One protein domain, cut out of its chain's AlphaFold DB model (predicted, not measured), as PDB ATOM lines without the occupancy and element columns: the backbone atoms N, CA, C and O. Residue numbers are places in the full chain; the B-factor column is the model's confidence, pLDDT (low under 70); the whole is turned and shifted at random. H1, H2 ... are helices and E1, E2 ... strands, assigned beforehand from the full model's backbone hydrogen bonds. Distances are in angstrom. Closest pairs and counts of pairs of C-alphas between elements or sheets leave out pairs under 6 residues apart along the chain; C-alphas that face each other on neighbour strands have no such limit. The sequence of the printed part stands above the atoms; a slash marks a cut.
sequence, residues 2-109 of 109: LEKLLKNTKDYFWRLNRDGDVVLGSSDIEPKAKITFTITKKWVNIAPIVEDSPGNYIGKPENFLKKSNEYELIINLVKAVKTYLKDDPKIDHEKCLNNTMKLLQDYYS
ATOM      1  N   LEU A   2     244.328 243.753 301.510       92.69
ATOM      2  CA  LEU A   2     244.632 244.957 300.705       92.69
ATOM      3  C   LEU A   2     246.109 245.388 300.711       92.69
ATOM      4  O   LEU A   2     246.679 245.641 299.656       92.69
ATOM      5  N   GLU A   3     246.763 245.407 301.873       92.56
ATOM      6  CA  GLU A   3     248.186 245.769 301.959       92.56
ATOM      7  C   GLU A   3     249.106 244.794 301.211       92.56
ATOM      8  O   GLU A   3     250.098 245.205 300.608       92.56
ATOM      9  N   LYS A   4     248.774 243.494 301.225       94.19
ATOM     10  CA  LYS A   4     249.524 242.459 300.496       94.19
ATOM     11  C   LYS A   4     249.395 242.667 298.988       94.19
ATOM     12  O   LYS A   4     250.398 242.558 298.286       94.19
ATOM     13  N   LEU A   5     248.194 243.009 298.517       95.94
ATOM     14  CA  LEU A   5     247.935 243.364 297.119       95.94
ATOM     15  C   LEU A   5     248.704 244.626 296.707       95.94
ATOM     16  O   LEU A   5     249.282 244.665 295.624       95.94
ATOM     17  N   LEU A   6     248.764 245.634 297.583       93.94
ATOM     18  CA  LEU A   6     249.479 246.883 297.318       93.94
ATOM     19  C   LEU A   6     250.998 246.667 297.216       93.94
ATOM     20  O   LEU A   6     251.635 247.194 296.312       93.94
ATOM     21  N   LYS A   7     251.585 245.862 298.111       93.38
ATOM     22  CA  LYS A   7     253.031 245.568 298.104       93.38
ATOM     23  C   LYS A   7     253.459 244.670 296.939       93.38
ATOM     24  O   LYS A   7     254.578 244.803 296.456       93.38
ATOM     25  N   ASN A   8     252.579 243.775 296.492       94.06
ATOM     26  CA  ASN A   8     252.889 242.744 295.495       94.06
ATOM     27  C   ASN A   8     251.998 242.869 294.251       94.06
ATOM     28  O   ASN A   8     251.587 241.869 293.672       94.06
ATOM     29  N   THR A   9     251.658 244.096 293.842       92.75
ATOM     30  CA  THR A   9     250.687 244.349 292.760       92.75
ATOM     31  C   THR A   9     251.013 243.582 291.478       92.75
ATOM     32  O   THR A   9     250.112 243.024 290.862       92.75
ATOM     33  N   LYS A  10     252.294 243.483 291.119       91.88
ATOM     34  CA  LYS A  10     252.767 242.786 289.913       91.88
ATOM     35  C   LYS A  10     252.587 241.263 289.925       91.88
ATOM     36  O   LYS A  10     252.660 240.648 288.871       91.88
ATOM     37  N   ASP A  11     252.386 240.658 291.094       94.25
ATOM     38  CA  ASP A  11     252.325 239.199 291.245       94.25
ATOM     39  C   ASP A  11     250.900 238.648 291.088       94.25
ATOM     40  O   ASP A  11     250.685 237.440 291.221       94.25
ATOM     41  N   TYR A  12     249.935 239.533 290.830       95.50
ATOM     42  CA  TYR A  12     248.514 239.229 290.770       95.50
ATOM     43  C   TYR A  12     247.903 239.619 289.432       95.50
ATOM     44  O   TYR A  12     248.350 240.530 288.734       95.50
ATOM     45  N   PHE A  13     246.839 238.907 289.087       94.69
ATOM     46  CA  PHE A  13     246.097 239.114 287.865       94.69
ATOM     47  C   PHE A  13     245.088 240.251 288.008       94.69
ATOM     48  O   PHE A  13     244.099 240.131 288.735       94.69
ATOM     49  N   TRP A  14     245.330 241.335 287.273       95.25
ATOM     50  CA  TRP A  14     244.481 242.520 287.263       95.25
ATOM     51  C   TRP A  14     243.904 242.781 285.881       95.25
ATOM     52  O   TRP A  14     244.568 242.594 284.862       95.25
ATOM     53  N   ARG A  15     242.675 243.290 285.854       93.38
ATOM     54  CA  ARG A  15     242.033 243.834 284.657       93.38
ATOM     55  C   ARG A  15     241.322 245.139 284.998       93.38
ATOM     56  O   ARG A  15     240.961 245.379 286.149       93.38
ATOM     57  N   LEU A  16     241.103 245.966 283.982       93.38
ATOM     58  CA  LEU A  16     240.186 247.103 284.055       93.38
ATOM     59  C   LEU A  16     238.905 246.738 283.316       93.38
ATOM     60  O   LEU A  16     238.969 246.225 282.196       93.38
ATOM     61  N   ASN A  17     237.750 246.988 283.929       90.62
ATOM     62  CA  ASN A  17     236.488 246.912 283.199       90.62
ATOM     63  C   ASN A  17     236.257 248.210 282.397       90.62
ATOM     64  O   ASN A  17     237.025 249.173 282.488       90.62
ATOM     65  N   ARG A  18     235.186 248.236 281.597       88.62
ATOM     66  CA  ARG A  18     234.828 249.405 280.776       88.62
ATOM     67  C   ARG A  18     234.486 250.640 281.611       88.62
ATOM     68  O   ARG A  18     234.763 251.751 281.171       88.62
ATOM     69  N   ASP A  19     233.949 250.436 282.810       87.62
ATOM     70  CA  ASP A  19     233.562 251.503 283.739       87.62
ATOM     71  C   ASP A  19     234.763 252.075 284.520       87.62
ATOM     72  O   ASP A  19     234.645 253.064 285.243       87.62
ATOM     73  N   GLY A  20     235.955 251.498 284.331       89.25
ATOM     74  CA  GLY A  20     237.196 251.934 284.960       89.25
ATOM     75  C   GLY A  20     237.412 251.396 286.376       89.25
ATOM     76  O   GLY A  20     238.345 251.860 287.050       89.25
ATOM     77  N   ASP A  21     236.601 250.433 286.815       95.81
ATOM     78  CA  ASP A  21     236.849 249.642 288.015       95.81
ATOM     79  C   ASP A  21     238.056 248.729 287.813       95.81
ATOM     80  O   ASP A  21     238.374 248.282 286.704       95.81
ATOM     81  N   VAL A  22     238.718 248.427 288.925       97.06
ATOM     82  CA  VAL A  22     239.801 247.448 288.960       97.06
ATOM     83  C   VAL A  22     239.228 246.101 289.358       97.06
ATOM     84  O   VAL A  22     238.521 245.995 290.356       97.06
ATOM     85  N   VAL A  23     239.568 245.064 288.603       96.81
ATOM     86  CA  VAL A  23     239.175 243.685 288.883       96.81
ATOM     87  C   VAL A  23     240.424 242.875 289.203       96.81
ATOM     88  O   VAL A  23     241.372 242.861 288.419       96.81
ATOM     89  N   LEU A  24     240.415 242.206 290.353       96.94
ATOM     90  CA  LEU A  24     241.383 241.184 290.743       96.94
ATOM     91  C   LEU A  24     240.809 239.812 290.405       96.94
ATOM     92  O   LEU A  24     239.702 239.508 290.840       96.94
ATOM     93  N   GLY A  25     241.562 238.974 289.698       95.00
ATOM     94  CA  GLY A  25     241.168 237.593 289.403       95.00
ATOM     95  C   GLY A  25     240.244 237.455 288.196       95.00
ATOM     96  O   GLY A  25     240.226 238.308 287.305       95.00
ATOM     97  N   SER A  26     239.509 236.345 288.140       91.81
ATOM     98  CA  SER A  26     238.657 235.978 287.009       91.81
ATOM     99  C   SER A  26     237.442 235.167 287.459       91.81
ATOM    100  O   SER A  26     237.535 234.307 288.327       91.81
ATOM    101  N   SER A  27     236.291 235.421 286.836       88.56
ATOM    102  CA  SER A  27     235.091 234.576 286.957       88.56
ATOM    103  C   SER A  27     234.813 233.767 285.691       88.56
ATOM    104  O   SER A  27     233.772 233.128 285.597       88.56
ATOM    105  N   ASP A  28     235.694 233.858 284.698       87.62
ATOM    106  CA  ASP A  28     235.477 233.263 283.376       87.62
ATOM    107  C   ASP A  28     236.058 231.841 283.291       87.62
ATOM    108  O   ASP A  28     235.836 231.132 282.316       87.62
ATOM    109  N   ILE A  29     236.842 231.443 284.299       82.50
ATOM    110  CA  ILE A  29     237.574 230.178 284.370       82.50
ATOM    111  C   ILE A  29     237.344 229.592 285.764       82.50
ATOM    112  O   ILE A  29     237.347 230.335 286.745       82.50
ATOM    113  N   GLU A  30     237.138 228.277 285.833       82.31
ATOM    114  CA  GLU A  30     237.012 227.538 287.090       82.31
ATOM    115  C   GLU A  30     238.383 227.315 287.751       82.31
ATOM    116  O   GLU A  30     239.346 226.994 287.047       82.31
ATOM    117  N   PRO A  31     238.489 227.417 289.088       82.19
ATOM    118  CA  PRO A  31     237.449 227.852 290.032       82.19
ATOM    119  C   PRO A  31     237.155 229.351 289.892       82.19
ATOM    120  O   PRO A  31     238.086 230.122 289.699       82.19
ATOM    121  N   LYS A  32     235.900 229.808 290.003       90.81
ATOM    122  CA  LYS A  32     235.602 231.249 289.859       90.81
ATOM    123  C   LYS A  32     236.017 232.044 291.096       90.81
ATOM    124  O   LYS A  32     235.470 231.858 292.180       90.81
ATOM    125  N   ALA A  33     236.914 233.012 290.925       94.25
ATOM    126  CA  ALA A  33     237.309 233.925 291.993       94.25
ATOM    127  C   ALA A  33     237.703 235.298 291.437       94.25
ATOM    128  O   ALA A  33     238.735 235.458 290.780       94.25
ATOM    129  N   LYS A  34     236.895 236.319 291.735       95.50
ATOM    130  CA  LYS A  34     237.221 237.713 291.430       95.50
ATOM    131  C   LYS A  34     236.786 238.681 292.519       95.50
ATOM    132  O   LYS A  34     235.828 238.430 293.243       95.50
ATOM    133  N   ILE A  35     237.449 239.829 292.573       97.38
ATOM    134  CA  ILE A  35     237.038 240.985 293.368       97.38
ATOM    135  C   ILE A  35     236.993 242.208 292.464       97.38
ATOM    136  O   ILE A  35     237.994 242.544 291.831       97.38
ATOM    137  N   THR A  36     235.857 242.900 292.444       97.50
ATOM    138  CA  THR A  36     235.732 244.211 291.803       97.50
ATOM    139  C   THR A  36     235.922 245.316 292.837       97.50
ATOM    140  O   THR A  36     235.293 245.299 293.896       97.50
ATOM    141  N   PHE A  37     236.780 246.283 292.520       97.88
ATOM    142  CA  PHE A  37     237.027 247.486 293.306       97.88
ATOM    143  C   PHE A  37     236.432 248.697 292.591       97.88
ATOM    144  O   PHE A  37     236.962 249.136 291.565       97.88
ATOM    145  N   THR A  38     235.380 249.267 293.173       96.69
ATOM    146  CA  THR A  38     234.709 250.465 292.652       96.69
ATOM    147  C   THR A  38     235.044 251.671 293.511       96.69
ATOM    148  O   THR A  38     235.000 251.615 294.742       96.69
ATOM    149  N   ILE A  39     235.374 252.787 292.860       95.62
ATOM    150  CA  ILE A  39     235.787 254.020 293.531       95.62
ATOM    151  C   ILE A  39     234.888 255.179 293.136       95.62
ATOM    152  O   ILE A  39     234.724 255.493 291.960       95.62
ATOM    153  N   THR A  40     234.424 255.919 294.140       93.81
ATOM    154  CA  THR A  40     233.787 257.221 293.954       93.81
ATOM    155  C   THR A  40     234.454 258.296 294.814       93.81
ATOM    156  O   THR A  40     235.293 258.038 295.681       93.81
ATOM    157  N   LYS A  41     234.026 259.550 294.622       91.12
ATOM    158  CA  LYS A  41     234.470 260.684 295.448       91.12
ATOM    159  C   LYS A  41     234.041 260.587 296.920       91.12
ATOM    160  O   LYS A  41     234.562 261.353 297.725       91.12
ATOM    161  N   LYS A  42     233.068 259.731 297.264       95.75
ATOM    162  CA  LYS A  42     232.456 259.660 298.607       95.75
ATOM    163  C   LYS A  42     232.679 258.315 299.305       95.75
ATOM    164  O   LYS A  42     232.753 258.285 300.531       95.75
ATOM    165  N   TRP A  43     232.775 257.240 298.535       96.69
ATOM    166  CA  TRP A  43     232.870 255.872 299.032       96.69
ATOM    167  C   TRP A  43     233.647 254.980 298.063       96.69
ATOM    168  O   TRP A  43     233.802 255.320 296.885       96.69
ATOM    169  N   VAL A  44     234.111 253.844 298.566       97.19
ATOM    170  CA  VAL A  44     234.634 252.728 297.774       97.19
ATOM    171  C   VAL A  44     233.886 251.449 298.118       97.19
ATOM    172  O   VAL A  44     233.349 251.318 299.220       97.19
ATOM    173  N   ASN A  45     233.853 250.524 297.169       97.19
ATOM    174  CA  ASN A  45     233.239 249.217 297.332       97.19
ATOM    175  C   ASN A  45     234.223 248.116 296.940       97.19
ATOM    176  O   ASN A  45     234.974 248.255 295.972       97.19
ATOM    177  N   ILE A  46     234.179 247.026 297.701       97.00
ATOM    178  CA  ILE A  46     234.786 245.745 297.365       97.00
ATOM    179  C   ILE A  46     233.634 244.774 297.113       97.00
ATOM    180  O   ILE A  46     232.827 244.548 298.011       97.00
ATOM    181  N   ALA A  47     233.553 244.200 295.916       96.62
ATOM    182  CA  ALA A  47     232.531 243.225 295.545       96.62
ATOM    183  C   ALA A  47     233.189 241.896 295.128       96.62
ATOM    184  O   ALA A  47     233.606 241.752 293.974       96.62
ATOM    185  N   PRO A  48     233.327 240.936 296.057       96.00
ATOM    186  CA  PRO A  48     233.872 239.619 295.762       96.00
ATOM    187  C   PRO A  48     232.827 238.682 295.148       96.00
ATOM    188  O   PRO A  48     231.661 238.681 295.532       96.00
ATOM    189  N   ILE A  49     233.284 237.833 294.233       94.50
ATOM    190  CA  ILE A  49     232.586 236.653 293.721       94.50
ATOM    191  C   ILE A  49     233.601 235.517 293.801       94.50
ATOM    192  O   ILE A  49     234.527 235.466 292.993       94.50
ATOM    193  N   VAL A  50     233.453 234.653 294.803       93.75
ATOM    194  CA  VAL A  50     234.350 233.517 295.055       93.75
ATOM    195  C   VAL A  50     233.503 232.270 295.229       93.75
ATOM    196  O   VAL A  50     232.613 232.260 296.079       93.75
ATOM    197  N   GLU A  51     233.750 231.282 294.377       91.81
ATOM    198  CA  GLU A  51     233.055 230.001 294.326       91.81
ATOM    199  C   GLU A  51     233.823 228.967 295.153       91.81
ATOM    200  O   GLU A  51     234.982 228.665 294.871       91.81
ATOM    201  N   ASP A  52     233.173 228.463 296.196       89.62
ATOM    202  CA  ASP A  52     233.697 227.411 297.075       89.62
ATOM    203  C   ASP A  52     233.463 226.019 296.470       89.62
ATOM    204  O   ASP A  52     234.342 225.165 296.398       89.62
ATOM    205  N   SER A  53     232.254 225.822 295.953       87.81
ATOM    206  CA  SER A  53     231.832 224.654 295.182       87.81
ATOM    207  C   SER A  53     230.887 225.111 294.067       87.81
ATOM    208  O   SER A  53     230.374 226.226 294.150       87.81
ATOM    209  N   PRO A  54     230.648 224.306 293.011       89.31
ATOM    210  CA  PRO A  54     229.855 224.740 291.861       89.31
ATOM    211  C   PRO A  54     228.498 225.338 292.261       89.31
ATOM    212  O   PRO A  54     227.628 224.647 292.788       89.31
ATOM    213  N   GLY A  55     228.324 226.638 292.012       87.75
ATOM    214  CA  GLY A  55     227.123 227.400 292.363       87.75
ATOM    215  C   GLY A  55     227.066 227.959 293.794       87.75
ATOM    216  O   GLY A  55     226.149 228.726 294.088       87.75
ATOM    217  N   ASN A  56     228.018 227.633 294.673       90.62
ATOM    218  CA  ASN A  56     228.088 228.130 296.050       90.62
ATOM    219  C   ASN A  56     229.101 229.278 296.182       90.62
ATOM    220  O   ASN A  56     230.312 229.056 296.138       90.62
ATOM    221  N   TYR A  57     228.605 230.501 296.388       90.88
ATOM    222  CA  TYR A  57     229.431 231.707 296.489       90.88
ATOM    223  C   TYR A  57     229.486 232.246 297.919       90.88
ATOM    224  O   TYR A  57     228.451 232.441 298.555       90.88
ATOM    225  N   ILE A  58     230.694 232.548 298.400       90.31
ATOM    226  CA  ILE A  58     230.947 232.842 299.823       90.31
ATOM    227  C   ILE A  58     231.369 234.295 300.119       90.31
ATOM    228  O   ILE A  58     231.366 234.729 301.271       90.31
ATOM    229  N   GLY A  59     231.680 235.090 299.092       87.94
ATOM    230  CA  GLY A  59     232.075 236.494 299.245       87.94
ATOM    231  C   GLY A  59     230.895 237.444 299.498       87.94
ATOM    232  O   GLY A  59     229.848 237.329 298.865       87.94
ATOM    233  N   LYS A  60     231.079 238.439 300.380       92.06
ATOM    234  CA  LYS A  60     230.098 239.512 300.627       92.06
ATOM    235  C   LYS A  60     230.652 240.885 300.232       92.06
ATOM    236  O   LYS A  60     231.808 241.165 300.546       92.06
ATOM    237  N   PRO A  61     229.857 241.748 299.571       95.44
ATOM    238  CA  PRO A  61     230.282 243.108 299.275       95.44
ATOM    239  C   PRO A  61     230.432 243.973 300.529       95.44
ATOM    240  O   PRO A  61     229.593 243.932 301.427       95.44
ATOM    241  N   GLU A  62     231.451 244.827 300.533       96.25
ATOM    242  CA  GLU A  62     231.738 245.772 301.612       96.25
ATOM    243  C   GLU A  62     231.837 247.197 301.068       96.25
ATOM    244  O   GLU A  62     232.364 247.430 299.979       96.25
ATOM    245  N   ASN A  63     231.318 248.168 301.819       97.25
ATOM    246  CA  ASN A  63     231.324 249.578 301.444       97.25
ATOM    247  C   ASN A  63     232.018 250.410 302.516       97.25
ATOM    248  O   ASN A  63     231.685 250.313 303.696       97.25
ATOM    249  N   PHE A  64     232.925 251.280 302.085       97.56
ATOM    250  CA  PHE A  64     233.721 252.127 302.966       97.56
ATOM    251  C   PHE A  64     233.595 253.595 302.563       97.56
ATOM    252  O   PHE A  64     233.676 253.945 301.384       97.56
ATOM    253  N   LEU A  65     233.400 254.478 303.540       97.00
ATOM    254  CA  LEU A  65     233.304 255.923 303.318       97.00
ATOM    255  C   LEU A  65     234.694 256.573 303.298       97.00
ATOM    256  O   LEU A  65     235.612 256.085 303.946       97.00
ATOM    257  N   LYS A  66     234.823 257.737 302.642       93.88
ATOM    258  CA  LYS A  66     236.079 258.497 302.434       93.88
ATOM    259  C   LYS A  66     236.989 258.718 303.657       93.88
ATOM    260  O   LYS A  66     238.146 259.074 303.501       93.88
ATOM    261  N   LYS A  67     236.476 258.560 304.873       92.00
ATOM    262  CA  LYS A  67     237.228 258.797 306.112       92.00
ATOM    263  C   LYS A  67     237.732 257.516 306.782       92.00
ATOM    264  O   LYS A  67     238.287 257.609 307.870       92.00
ATOM    265  N   SER A  68     237.497 256.347 306.189       95.56
ATOM    266  CA  SER A  68     237.992 255.081 306.732       95.56
ATOM    267  C   SER A  68     239.392 254.765 306.203       95.56
ATOM    268  O   SER A  68     239.780 255.214 305.122       95.56
ATOM    269  N   ASN A  69     240.152 253.966 306.952       93.94
ATOM    270  CA  ASN A  69     241.477 253.528 306.514       93.94
ATOM    271  C   ASN A  69     241.393 252.659 305.249       93.94
ATOM    272  O   ASN A  69     242.247 252.746 304.370       93.94
ATOM    273  N   GLU A  70     240.344 251.846 305.130       94.56
ATOM    274  CA  GLU A  70     240.095 250.985 303.976       94.56
ATOM    275  C   GLU A  70     239.880 251.811 302.714       94.56
ATOM    276  O   GLU A  70     240.403 251.443 301.664       94.56
ATOM    277  N   TYR A  71     239.182 252.949 302.812       96.12
ATOM    278  CA  TYR A  71     239.035 253.862 301.684       96.12
ATOM    279  C   TYR A  71     240.402 254.270 301.132       96.12
ATOM    280  O   TYR A  71     240.671 254.057 299.952       96.12
ATOM    281  N   GLU A  72     241.292 254.781 301.982       95.31
ATOM    282  CA  GLU A  72     242.625 255.218 301.554       95.31
ATOM    283  C   GLU A  72     243.468 254.058 300.998       95.31
ATOM    284  O   GLU A  72     244.117 254.201 299.958       95.31
ATOM    285  N   LEU A  73     243.410 252.876 301.620       95.44
ATOM    286  CA  LEU A  73     244.097 251.680 301.120       95.44
ATOM    287  C   LEU A  73     243.593 251.251 299.737       95.44
ATOM    288  O   LEU A  73     244.406 250.949 298.862       95.44
ATOM    289  N   ILE A  74     242.278 251.250 299.513       96.50
ATOM    290  CA  ILE A  74     241.668 250.874 298.229       96.50
ATOM    291  C   ILE A  74     242.009 251.907 297.151       96.50
ATOM    292  O   ILE A  74     242.384 251.528 296.041       96.50
ATOM    293  N   ILE A  75     241.946 253.206 297.470       96.19
ATOM    294  CA  ILE A  75     242.370 254.271 296.549       96.19
ATOM    295  C   ILE A  75     243.826 254.060 296.117       96.19
ATOM    296  O   ILE A  75     244.132 254.129 294.923       96.19
ATOM    297  N   ASN A  76     244.723 253.808 297.071       95.88
ATOM    298  CA  ASN A  76     246.144 253.623 296.791       95.88
ATOM    299  C   ASN A  76     246.403 252.353 295.977       95.88
ATOM    300  O   ASN A  76     247.156 252.402 295.004       95.88
ATOM    301  N   LEU A  77     245.722 251.252 296.304       96.62
ATOM    302  CA  LEU A  77     245.786 250.008 295.542       96.62
ATOM    303  C   LEU A  77     245.350 250.215 294.091       96.62
ATOM    304  O   LEU A  77     246.087 249.869 293.173       96.62
ATOM    305  N   VAL A  78     244.190 250.832 293.858       95.75
ATOM    306  CA  VAL A  78     243.693 251.050 292.494       95.75
ATOM    307  C   VAL A  78     244.609 251.977 291.698       95.75
ATOM    308  O   VAL A  78     244.837 251.730 290.514       95.75
ATOM    309  N   LYS A  79     245.177 253.019 292.318       94.81
ATOM    310  CA  LYS A  79     246.180 253.873 291.660       94.81
ATOM    311  C   LYS A  79     247.426 253.079 291.261       94.81
ATOM    312  O   LYS A  79     247.884 253.223 290.127       94.81
ATOM    313  N   ALA A  80     247.943 252.235 292.154       94.69
ATOM    314  CA  ALA A  80     249.095 251.382 291.876       94.69
ATOM    315  C   ALA A  80     248.804 250.405 290.726       94.69
ATOM    316  O   ALA A  80     249.572 250.346 289.770       94.69
ATOM    317  N   VAL A  81     247.651 249.728 290.752       95.12
ATOM    318  CA  VAL A  81     247.226 248.797 289.692       95.12
ATOM    319  C   VAL A  81     247.056 249.510 288.352       95.12
ATOM    320  O   VAL A  81     247.545 249.032 287.334       95.12
ATOM    321  N   LYS A  82     246.401 250.676 288.327       93.75
ATOM    322  CA  LYS A  82     246.222 251.455 287.091       93.75
ATOM    323  C   LYS A  82     247.545 251.931 286.501       93.75
ATOM    324  O   LYS A  82     247.640 252.041 285.286       93.75
ATOM    325  N   THR A  83     248.529 252.239 287.342       92.62
ATOM    326  CA  THR A  83     249.879 252.605 286.890       92.62
ATOM    327  C   THR A  83     250.573 251.377 286.310       92.62
ATOM    328  O   THR A  83     250.947 251.385 285.146       92.62
ATOM    329  N   TYR A  84     250.588 250.276 287.065       90.00
ATOM    330  CA  TYR A  84     251.147 248.996 286.635       90.00
ATOM    331  C   TYR A  84     250.599 248.523 285.281       90.00
ATOM    332  O   TYR A  84     251.369 248.152 284.407       90.00
ATOM    333  N   LEU A  85     249.280 248.576 285.076       89.75
ATOM    334  CA  LEU A  85     248.656 248.150 283.819       89.75
ATOM    335  C   LEU A  85     248.932 249.095 282.639       89.75
ATOM    336  O   LEU A  85     248.808 248.671 281.495       89.75
ATOM    337  N   LYS A  86     249.259 250.369 282.891       88.31
ATOM    338  CA  LYS A  86     249.612 251.334 281.838       88.31
ATOM    339  C   LYS A  86     251.046 251.172 281.353       88.31
ATOM    340  O   LYS A  86     251.302 251.455 280.189       88.31
ATOM    341  N   ASP A  87     251.941 250.712 282.218       84.69
ATOM    342  CA  ASP A  87     253.369 250.567 281.920       84.69
ATOM    343  C   ASP A  87     253.686 249.329 281.046       84.69
ATOM    344  O   ASP A  87     254.831 248.886 281.004       84.69
ATOM    345  N   ASP A  88     252.667 248.773 280.369       67.31
ATOM    346  CA  ASP A  88     252.690 247.598 279.480       67.31
ATOM    347  C   ASP A  88     253.687 246.504 279.920       67.31
ATOM    348  O   ASP A  88     254.690 246.233 279.244       67.31
ATOM    349  N   PRO A  89     253.481 245.891 281.104       71.69
ATOM    350  CA  PRO A  89     254.432 244.924 281.611       71.69
ATOM    351  C   PRO A  89     254.407 243.655 280.758       71.69
ATOM    352  O   PRO A  89     253.362 243.199 280.298       71.69
ATOM    353  N   LYS A  90     255.562 242.995 280.634       76.62
ATOM    354  CA  LYS A  90     255.604 241.586 280.219       76.62
ATOM    355  C   LYS A  90     254.999 240.739 281.343       76.62
ATOM    356  O   LYS A  90     255.716 240.288 282.235       76.62
ATOM    357  N   ILE A  91     253.675 240.603 281.338       78.38
ATOM    358  CA  ILE A  91     252.915 239.893 282.369       78.38
ATOM    359  C   ILE A  91     252.950 238.393 282.074       78.38
ATOM    360  O   ILE A  91     252.496 237.934 281.028       78.38
ATOM    361  N   ASP A  92     253.421 237.614 283.043       88.19
ATOM    362  CA  ASP A  92     253.146 236.180 283.098       88.19
ATOM    363  C   ASP A  92     251.712 235.983 283.616       88.19
ATOM    364  O   ASP A  92     251.455 235.938 284.825       88.19
ATOM    365  N   HIS A  93     250.756 235.977 282.685       87.12
ATOM    366  CA  HIS A  93     249.329 235.954 283.004       87.12
ATOM    367  C   HIS A  93     248.911 234.683 283.742       87.12
ATOM    368  O   HIS A  93     248.057 234.765 284.623       87.12
ATOM    369  N   GLU A  94     249.512 233.538 283.417       89.88
ATOM    370  CA  GLU A  94     249.189 232.256 284.041       89.88
ATOM    371  C   GLU A  94     249.652 232.235 285.498       89.88
ATOM    372  O   GLU A  94     248.858 231.962 286.401       89.88
ATOM    373  N   LYS A  95     250.907 232.625 285.755       93.12
ATOM    374  CA  LYS A  95     251.428 232.717 287.122       93.12
ATOM    375  C   LYS A  95     250.631 233.707 287.966       93.12
ATOM    376  O   LYS A  95     250.275 233.397 289.103       93.12
ATOM    377  N   CYS A  96     250.338 234.885 287.417       93.81
ATOM    378  CA  CYS A  96     249.550 235.903 288.107       93.81
ATOM    379  C   CYS A  96     248.137 235.402 288.422       93.81
ATOM    380  O   CYS A  96     247.642 235.637 289.523       93.81
ATOM    381  N   LEU A  97     247.496 234.701 287.480       93.06
ATOM    382  CA  LEU A  97     246.167 234.134 287.681       93.06
ATOM    383  C   LEU A  97     246.200 233.093 288.800       93.06
ATOM    384  O   LEU A  97     245.462 233.242 289.768       93.06
ATOM    385  N   ASN A  98     247.115 232.124 288.739       93.12
ATOM    386  CA  ASN A  98     247.260 231.081 289.759       93.12
ATOM    387  C   ASN A  98     247.512 231.664 291.159       93.12
ATOM    388  O   ASN A  98     246.863 231.268 292.129       93.12
ATOM    389  N   ASN A  99     248.404 232.655 291.265       95.06
ATOM    390  CA  ASN A  99     248.657 233.375 292.515       95.06
ATOM    391  C   ASN A  99     247.396 234.060 293.052       95.06
ATOM    392  O   ASN A  99     247.147 234.045 294.260       95.06
ATOM    393  N   THR A 100     246.618 234.686 292.168       95.62
ATOM    394  CA  THR A 100     245.382 235.369 292.539       95.62
ATOM    395  C   THR A 100     244.304 234.395 292.988       95.62
ATOM    396  O   THR A 100     243.725 234.627 294.045       95.62
ATOM    397  N   MET A 101     244.049 233.309 292.249       92.38
ATOM    398  CA  MET A 101     243.009 232.341 292.623       92.38
ATOM    399  C   MET A 101     243.308 231.738 293.991       92.38
ATOM    400  O   MET A 101     242.441 231.748 294.862       92.38
ATOM    401  N   LYS A 102     244.568 231.342 294.221       92.31
ATOM    402  CA  LYS A 102     245.020 230.853 295.525       92.31
ATOM    403  C   LYS A 102     244.804 231.884 296.633       92.31
ATOM    404  O   LYS A 102     244.244 231.554 297.668       92.31
ATOM    405  N   LEU A 103     245.214 233.140 296.418       95.12
ATOM    406  CA  LEU A 103     245.028 234.202 297.412       95.12
ATOM    407  C   LEU A 103     243.552 234.385 297.789       95.12
ATOM    408  O   LEU A 103     243.253 234.596 298.961       95.12
ATOM    409  N   LEU A 104     242.662 234.387 296.796       94.50
ATOM    410  CA  LEU A 104     241.239 234.617 297.015       94.50
ATOM    411  C   LEU A 104     240.588 233.432 297.723       94.50
ATOM    412  O   LEU A 104     239.837 233.650 298.663       94.50
ATOM    413  N   GLN A 105     240.917 232.204 297.333       88.25
ATOM    414  CA  GLN A 105     240.441 231.011 298.032       88.25
ATOM    415  C   GLN A 105     240.915 231.005 299.486       88.25
ATOM    416  O   GLN A 105     240.080 231.023 300.379       88.25
ATOM    417  N   ASP A 106     242.222 231.153 299.730       91.19
ATOM    418  CA  ASP A 106     242.798 231.183 301.085       91.19
ATOM    419  C   ASP A 106     242.178 232.274 301.984       91.19
ATOM    420  O   ASP A 106     242.184 232.149 303.206       91.19
ATOM    421  N   TYR A 107     241.709 233.384 301.404       93.44
ATOM    422  CA  TYR A 107     241.124 234.497 302.158       93.44
ATOM    423  C   TYR A 107     239.641 234.299 302.500       93.44
ATOM    424  O   TYR A 107     239.174 234.894 303.471       93.44
ATOM    425  N   TYR A 108     238.903 233.534 301.693       89.69
ATOM    426  CA  TYR A 108     237.465 233.321 301.881       89.69
ATOM    427  C   TYR A 108     237.114 231.934 302.444       89.69
ATOM    428  O   TYR A 108     235.991 231.786 302.922       89.69
ATOM    429  N   SER A 109     238.031 230.960 302.407       80.56
ATOM    430  CA  SER A 109     237.894 229.645 303.058       80.56
ATOM    431  C   SER A 109     237.861 229.702 304.587       80.56
ATOM    432  O   SER A 109     238.437 230.643 305.181       80.56
TER     433      SER A 109
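This is residues 2 to 109 of the 109 residues of an uncharacterized protein of Marinifilum flexuosum (UniProt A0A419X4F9). One twisted sheet of five antiparallel strands forms a wall, with two long helices, H2 and H3, over one face and its other face bare. H2 and H3 cross the strands and stay apart from each other, and the short first helix H1 packs on H2, off the sheet. The printed part has 108 residues, with three named helices and five named strands in the order H1 E1 E2 E3 E4 E5 H2 H3; the sheet's order is E1 E2 E3 E4 E5, and the class is mixed, helices and strands. It is compact, with a radius of gyration of the C-alphas of 13.4 A and spans of 37 by 33 by 25 A.

H1 is residues 2 to 7, beginning at C-alpha 2 (244.632, 244.957, 300.705). E1 is residues 14 to 16, E2 residues 22 to 26, and E3 residues 33 to 39, 20.2 A long. E4, residues 43 to 53, is the longest strand, 31.5 A from C-alpha 43 (232.870, 255.872, 299.032) to C-alpha 53. E5 is residues 62 to 65. H2, residues 69 to 86, is 26.1 A long; H3, residues 93 to 108, is 22.5 A long and ends at C-alpha 108 (237.465, 233.321, 301.881).

The strands form a meander, each the antiparallel neighbour of the one before, and each successive pair is a hairpin. N 15 and O 23 of E1 and E2 are 2.9 A apart, within hydrogen-bond range, as are N 24 and O 35 of E2 and E3 at 2.9 A, N 34 and O 49 of E3 and E4 at 2.8 A, and N 44 and O 64 of E4 and E5 at 2.9 A. Two layers are formed, helices on one face of a sheet: H2 and H3 lie on the same face. H2, at a height over the sheet of 8.4 A, runs across the strands, at 77 degrees to E4 on the local plane; its closest C-alphas to E4 are those of Tyr 71 and Val 44, 6.0 A. H3, at a height of 6.4 A, also runs across, at 85 degrees to E3 on the local plane; its closest C-alphas to E2 are those of Thr 100 and Gly 25, 5.7 A. H2 and H3 are apart. H1 is not on the sheet; it touches H2, with residues 73 to 80 of H2 alone, at a steep tilt of 42 degrees, the same way, the closest C-alphas being those of Leu 6 and Leu 77, 5.2 A. In H1, H2 and H3 every O i to N i+4 pair is within hydrogen-bond range.

The two C-alphas farthest apart, of Pro 54 and Lys 67, are 37.6 A apart. The printed part has no cut and no long link. Its mean pLDDT is 92.2; residue 88 alone is under 70.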